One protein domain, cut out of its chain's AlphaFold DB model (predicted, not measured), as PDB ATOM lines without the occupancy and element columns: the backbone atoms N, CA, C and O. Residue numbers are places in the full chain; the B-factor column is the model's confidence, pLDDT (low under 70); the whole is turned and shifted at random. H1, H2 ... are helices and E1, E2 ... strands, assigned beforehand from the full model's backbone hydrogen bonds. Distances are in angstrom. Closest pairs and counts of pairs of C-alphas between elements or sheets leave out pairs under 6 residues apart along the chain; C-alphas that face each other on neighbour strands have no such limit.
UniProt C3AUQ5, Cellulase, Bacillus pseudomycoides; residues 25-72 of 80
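This is residues 25 to 72 of the 80 residues of the protein "Cellulase" of Bacillus pseudomycoides (UniProt C3AUQ5). Two short parallel strands, E1 and E2, lie side by side, joined by a wide loop holding the short helix H1; from E2 an arm runs out to two small helices, H2 and H3, where residues 63 to 69 stick out. The printed part has 48 residues, ordered E1, H1, E2, H2, H3, and is mixed, with under half in named elements. It is only just loose, close to extended, with radius of gyration of the C-alphas 14.4 A and spans of 44 by 24 by 13 A.

E1, residues 28 to 31, and E2, residues 52 to 55, are parallel neighbours at 31 degrees, with N 30 and O 53 within hydrogen-bond range at 2.9 A. With H1, residues 38 to 42, they form a strand-helix-strand unit, parallel neighbours with a helix between along the chain; its crossover is right-handed. H2, residues 62 to 65, and H3, residues 67 to 70, are close but not clearly touching; their closest C-alphas, Glu 63 and Asn 70, are 7.2 A apart. H1 has 0 of 1 O i to N i+4 pairs within range but 2 of 2 O i to N i+3; H2 and H3 are too short for i+4 pairs.

E1 runs 10.0 A from C-alpha 28 at (233.968, 110.055, 107.786), E2 10.0 A and H1 8.5 A. H2 spans 5.2 A; H3, 5.1 A, ends at C-alpha 70 at (220.867, 84.036, 124.584).

The farthest C-alphas, Glu 25 and Asn 72, are 45.7 A apart. The printed part has no cut and no long link; pLDDT is under 70 at residues 68 to 72.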
ATOM      1  N   GLU A  25     240.210 115.605 103.874       98.31
ATOM      2  CA  GLU A  25     240.212 114.571 102.837       98.31
ATOM      3  C   GLU A  25     239.691 113.227 103.325       98.31
ATOM      4  O   GLU A  25     238.956 112.570 102.585       98.31
ATOM      5  N   THR A  26     239.995 112.836 104.561       98.69
ATOM      6  CA  THR A  26     239.617 111.507 105.055       98.69
ATOM      7  C   THR A  26     238.089 111.340 105.087       98.69
ATOM      8  O   THR A  26     237.400 112.186 105.676       98.69
ATOM      9  N   PRO A  27     237.524 110.282 104.472       98.56
ATOM     10  CA  PRO A  27     236.101 109.983 104.588       98.56
ATOM     11  C   PRO A  27     235.687 109.730 106.042       98.56
ATOM     12  O   PRO A  27     236.399 109.059 106.785       98.56
ATOM     13  N   ILE A  28     234.527 110.248 106.439       98.75
ATOM     14  CA  ILE A  28     233.968 110.055 107.786       98.75
ATOM     15  C   ILE A  28     232.761 109.128 107.676       98.75
ATOM     16  O   ILE A  28     231.896 109.343 106.833       98.75
ATOM     17  N   ILE A  29     232.687 108.109 108.531       98.56
ATOM     18  CA  ILE A  29     231.520 107.228 108.629       98.56
ATOM     19  C   ILE A  29     230.732 107.612 109.881       98.56
ATOM     20  O   ILE A  29     231.294 107.652 110.976       98.56
ATOM     21  N   LEU A  30     229.443 107.911 109.714       98.50
ATOM     22  CA  LEU A  30     228.515 108.204 110.804       98.50
ATOM     23  C   LEU A  30     227.466 107.097 110.923       98.50
ATOM     24  O   LEU A  30     226.779 106.773 109.954       98.50
ATOM     25  N   ASP A  31     227.300 106.568 112.128       98.31
ATOM     26  CA  ASP A  31     226.248 105.600 112.424       98.31
ATOM     27  C   ASP A  31     224.864 106.257 112.491       98.31
ATOM     28  O   ASP A  31     224.712 107.432 112.824       98.31
ATOM     29  N   SER A  32     223.812 105.487 112.219       96.75
ATOM     30  CA  SER A  32     222.432 105.988 112.210       96.75
ATOM     31  C   SER A  32     221.890 106.425 113.585       96.75
ATOM     32  O   SER A  32     220.918 107.180 113.647       96.75
ATOM     33  N   GLY A  33     222.507 105.972 114.685       94.00
ATOM     34  CA  GLY A  33     222.046 106.147 116.070       94.00
ATOM     35  C   GLY A  33     221.416 104.880 116.666       94.00
ATOM     36  O   GLY A  33     221.166 103.917 115.950       94.00
ATOM     37  N   LEU A  34     221.187 104.858 117.991       93.06
ATOM     38  CA  LEU A  34     220.618 103.711 118.733       93.06
ATOM     39  C   LEU A  34     221.261 102.365 118.334       93.06
ATOM     40  O   LEU A  34     220.618 101.524 117.712       93.06
ATOM     41  N   TYR A  35     222.548 102.185 118.657       94.44
ATOM     42  CA  TYR A  35     223.347 101.018 118.236       94.44
ATOM     43  C   TYR A  35     223.459 100.847 116.707       94.44
ATOM     44  O   TYR A  35     223.623  99.737 116.208       94.44
ATOM     45  N   ALA A  36     223.386 101.962 115.975       96.94
ATOM     46  CA  ALA A  36     223.370 102.028 114.516       96.94
ATOM     47  C   ALA A  36     222.207 101.240 113.886       96.94
ATOM     48  O   ALA A  36     222.356 100.598 112.853       96.94
ATOM     49  N   THR A  37     221.021 101.266 114.491       95.81
ATOM     50  CA  THR A  37     219.844 100.604 113.912       95.81
ATOM     51  C   THR A  37     219.363 101.314 112.632       95.81
ATOM     52  O   THR A  37     219.306 102.551 112.611       95.81
ATOM     53  N   PRO A  38     218.946 100.606 111.562       96.56
ATOM     54  CA  PRO A  38     218.492 101.252 110.324       96.56
ATOM     55  C   PRO A  38     217.292 102.191 110.537       96.56
ATOM     56  O   PRO A  38     217.135 103.188 109.834       96.56
ATOM     57  N   TRP A  39     216.458 101.939 111.548       95.69
ATOM     58  CA  TRP A  39     215.279 102.759 111.841       95.69
ATOM     59  C   TRP A  39     215.621 104.173 112.327       95.69
ATOM     60  O   TRP A  39     214.809 105.088 112.168       95.69
ATOM     61  N   ALA A  40     216.818 104.372 112.889       95.75
ATOM     62  CA  ALA A  40     217.252 105.664 113.411       95.75
ATOM     63  C   ALA A  40     217.508 106.703 112.303       95.75
ATOM     64  O   ALA A  40     217.432 107.905 112.564       95.75
ATOM     65  N   PHE A  41     217.648 106.273 111.040       96.50
ATOM     66  CA  PHE A  41     217.694 107.191 109.895       96.50
ATOM     67  C   PHE A  41     216.444 108.063 109.752       96.50
ATOM     68  O   PHE A  41     216.532 109.144 109.183       96.50
ATOM     69  N   LYS A  42     215.297 107.664 110.319       95.50
ATOM     70  CA  LYS A  42     214.093 108.517 110.352       95.50
ATOM     71  C   LYS A  42     214.303 109.822 111.133       95.50
ATOM     72  O   LYS A  42     213.596 110.792 110.891       95.50
ATOM     73  N   TYR A  43     215.231 109.828 112.089       94.19
ATOM     74  CA  TYR A  43     215.582 110.995 112.903       94.19
ATOM     75  C   TYR A  43     216.822 111.732 112.377       94.19
ATOM     76  O   TYR A  43     216.967 112.942 112.583       94.19
ATOM     77  N   LEU A  44     217.738 110.997 111.746       95.50
ATOM     78  CA  LEU A  44     219.027 111.518 111.321       95.50
ATOM     79  C   LEU A  44     218.884 112.497 110.149       95.50
ATOM     80  O   LEU A  44     218.173 112.241 109.179       95.50
ATOM     81  N   LYS A  45     219.605 113.613 110.227       96.00
ATOM     82  CA  LYS A  45     219.715 114.615 109.166       96.00
ATOM     83  C   LYS A  45     221.114 114.535 108.545       96.00
ATOM     84  O   LYS A  45     222.088 114.420 109.292       96.00
ATOM     85  N   PRO A  46     221.243 114.623 107.208       96.50
ATOM     86  CA  PRO A  46     222.545 114.694 106.562       96.50
ATOM     87  C   PRO A  46     223.386 115.865 107.092       96.50
ATOM     88  O   PRO A  46     222.867 116.967 107.284       96.50
ATOM     89  N   VAL A  47     224.682 115.642 107.308       97.62
ATOM     90  CA  VAL A  47     225.638 116.702 107.651       97.62
ATOM     91  C   VAL A  47     226.033 117.473 106.394       97.62
ATOM     92  O   VAL A  47     225.946 116.968 105.275       97.62
ATOM     93  N   LYS A  48     226.510 118.706 106.567       96.69
ATOM     94  CA  LYS A  48     227.041 119.519 105.463       96.69
ATOM     95  C   LYS A  48     228.491 119.136 105.122       96.69
ATOM     96  O   LYS A  48     229.390 119.953 105.289       96.69
ATOM     97  N   ASP A  49     228.714 117.903 104.674       98.38
ATOM     98  CA  ASP A  49     230.021 117.386 104.240       98.38
ATOM     99  C   ASP A  49     229.837 116.378 103.098       98.38
ATOM    100  O   ASP A  49     228.989 115.492 103.173       98.38
ATOM    101  N   ASN A  50     230.617 116.515 102.024       97.31
ATOM    102  CA  ASN A  50     230.484 115.685 100.820       97.31
ATOM    103  C   ASN A  50     231.334 114.404 100.850       97.31
ATOM    104  O   ASN A  50     231.298 113.632  99.894       97.31
ATOM    105  N   LYS A  51     232.092 114.179 101.928       98.44
ATOM    106  CA  LYS A  51     232.943 113.000 102.146       98.44
ATOM    107  C   LYS A  51     232.468 112.203 103.367       98.44
ATOM    108  O   LYS A  51     233.255 111.511 104.011       98.44
ATOM    109  N   THR A  52     231.179 112.312 103.693       98.50
ATOM    110  CA  THR A  52     230.542 111.581 104.788       98.50
ATOM    111  C   THR A  52     229.711 110.425 104.241       98.50
ATOM    112  O   THR A  52     228.865 110.605 103.365       98.50
ATOM    113  N   LEU A  53     229.951 109.236 104.785       98.38
ATOM    114  CA  LEU A  53     229.167 108.029 104.558       98.38
ATOM    115  C   LEU A  53     228.328 107.732 105.800       98.38
ATOM    116  O   LEU A  53     228.716 108.052 106.923       98.38
ATOM    117  N   TYR A  54     227.191 107.083 105.590       98.12
ATOM    118  CA  TYR A  54     226.296 106.678 106.664       98.12
ATOM    119  C   TYR A  54     226.255 105.162 106.780       98.12
ATOM    120  O   TYR A  54     226.149 104.467 105.769       98.12
ATOM    121  N   ALA A  55     226.318 104.666 108.011       98.31
ATOM    122  CA  ALA A  55     226.325 103.245 108.316       98.31
ATOM    123  C   ALA A  55     225.182 102.859 109.259       98.31
ATOM    124  O   ALA A  55     224.635 103.670 110.009       98.31
ATOM    125  N   PHE A  56     224.814 101.587 109.184       97.94
ATOM    126  CA  PHE A  56     223.923 100.925 110.121       97.94
ATOM    127  C   PHE A  56     224.405  99.488 110.327       97.94
ATOM    128  O   PHE A  56     225.078  98.911 109.471       97.94
ATOM    129  N   HIS A  57     224.031  98.902 111.453       97.31
ATOM    130  CA  HIS A  57     224.248  97.503 111.771       97.31
ATOM    131  C   HIS A  57     222.998  96.683 111.436       97.31
ATOM    132  O   HIS A  57     221.869  97.154 111.589       97.31
ATOM    133  N   MET A  58     223.192  95.437 111.002       94.62
ATOM    134  CA  MET A  58     222.108  94.501 110.709       94.62
ATOM    135  C   MET A  58     222.412  93.161 111.362       94.62
ATOM    136  O   MET A  58     223.315  92.445 110.941       94.62
ATOM    137  N   TYR A  59     221.628  92.844 112.381       92.69
ATOM    138  CA  TYR A  59     221.709  91.596 113.129       92.69
ATOM    139  C   TYR A  59     220.335  90.920 113.209       92.69
ATOM    140  O   TYR A  59     220.106  90.094 114.071       92.69
ATOM    141  N   GLU A  60     219.385  91.277 112.343       90.50
ATOM    142  CA  GLU A  60     218.060  90.657 112.370       90.50
ATOM    143  C   GLU A  60     218.048  89.311 111.616       90.50
ATOM    144  O   GLU A  60     218.603  89.237 110.515       90.50
ATOM    145  N   PRO A  61     217.382  88.261 112.144       91.94
ATOM    146  CA  PRO A  61     216.767  88.190 113.475       91.94
ATOM    147  C   PRO A  61     217.819  88.060 114.586       91.94
ATOM    148  O   PRO A  61     218.670  87.162 114.539       91.94
ATOM    149  N   TYR A  62     217.732  88.920 115.602       87.44
ATOM    150  CA  TYR A  62     218.740  89.007 116.667       87.44
ATOM    151  C   TYR A  62     218.920  87.690 117.434       87.44
ATOM    152  O   TYR A  62     220.036  87.341 117.835       87.44
ATOM    153  N   GLU A  63     217.855  86.898 117.585       84.75
ATOM    154  CA  GLU A  63     217.904  85.581 118.224       84.75
ATOM    155  C   GLU A  63     218.886  84.629 117.528       84.75
ATOM    156  O   GLU A  63     219.544  83.829 118.200       84.75
ATOM    157  N   LEU A  64     219.013  84.733 116.201       87.50
ATOM    158  CA  LEU A  64     219.874  83.874 115.387       87.50
ATOM    159  C   LEU A  64     221.301  84.402 115.270       87.50
ATOM    160  O   LEU A  64     222.235  83.602 115.214       87.50
ATOM    161  N   THR A  65     221.507  85.714 115.239       91.00
ATOM    162  CA  THR A  65     222.860  86.278 115.103       91.00
ATOM    163  C   THR A  65     223.591  86.397 116.440       91.00
ATOM    164  O   THR A  65     224.817  86.477 116.453       91.00
ATOM    165  N   SER A  66     222.861  86.360 117.561       85.56
ATOM    166  CA  SER A  66     223.388  86.591 118.917       85.56
ATOM    167  C   SER A  66     223.191  85.385 119.849       85.56
ATOM    168  O   SER A  66     223.097  85.521 121.067       85.56
ATOM    169  N   GLN A  67     223.143  84.167 119.290       71.56
ATOM    170  CA  GLN A  67     222.796  82.923 120.000       71.56
ATOM    171  C   GLN A  67     223.577  82.694 121.304       71.56
ATOM    172  O   GLN A  67     223.008  82.206 122.277       71.56
ATOM    173  N   ARG A  68     224.862  83.068 121.367       67.88
ATOM    174  CA  ARG A  68     225.684  82.897 122.580       67.88
ATOM    175  C   ARG A  68     225.330  83.871 123.709       67.88
ATOM    176  O   ARG A  68     225.526  83.515 124.865       67.88
ATOM    177  N   GLU A  69     224.768  85.043 123.410       62.00
ATOM    178  CA  GLU A  69     224.212  85.932 124.443       62.00
ATOM    179  C   GLU A  69     222.896  85.375 125.010       62.00
ATOM    180  O   GLU A  69     222.585  85.559 126.188       62.00
ATOM    181  N   ASN A  70     222.145  84.630 124.194       57.00
ATOM    182  CA  ASN A  70     220.867  84.036 124.584       57.00
ATOM    183  C   ASN A  70     221.001  82.685 125.309       57.00
ATOM    184  O   ASN A  70     220.061  82.280 125.984       57.00
ATOM    185  N   GLN A  71     222.152  82.005 125.244       58.03
ATOM    186  CA  GLN A  71     222.364  80.698 125.893       58.03
ATOM    187  C   GLN A  71     222.329  80.737 127.434       58.03
ATOM    188  O   GLN A  71     222.087  79.706 128.055       58.03
ATOM    189  N   ASN A  72     222.494  81.914 128.052       53.78
ATOM    190  CA  ASN A  72     222.320  82.108 129.501       53.78
ATOM    191  C   ASN A  72     220.909  82.564 129.906       53.78
ATOM    192  O   ASN A  72     220.641  82.748 131.093       53.78
TER     193      ASN A  72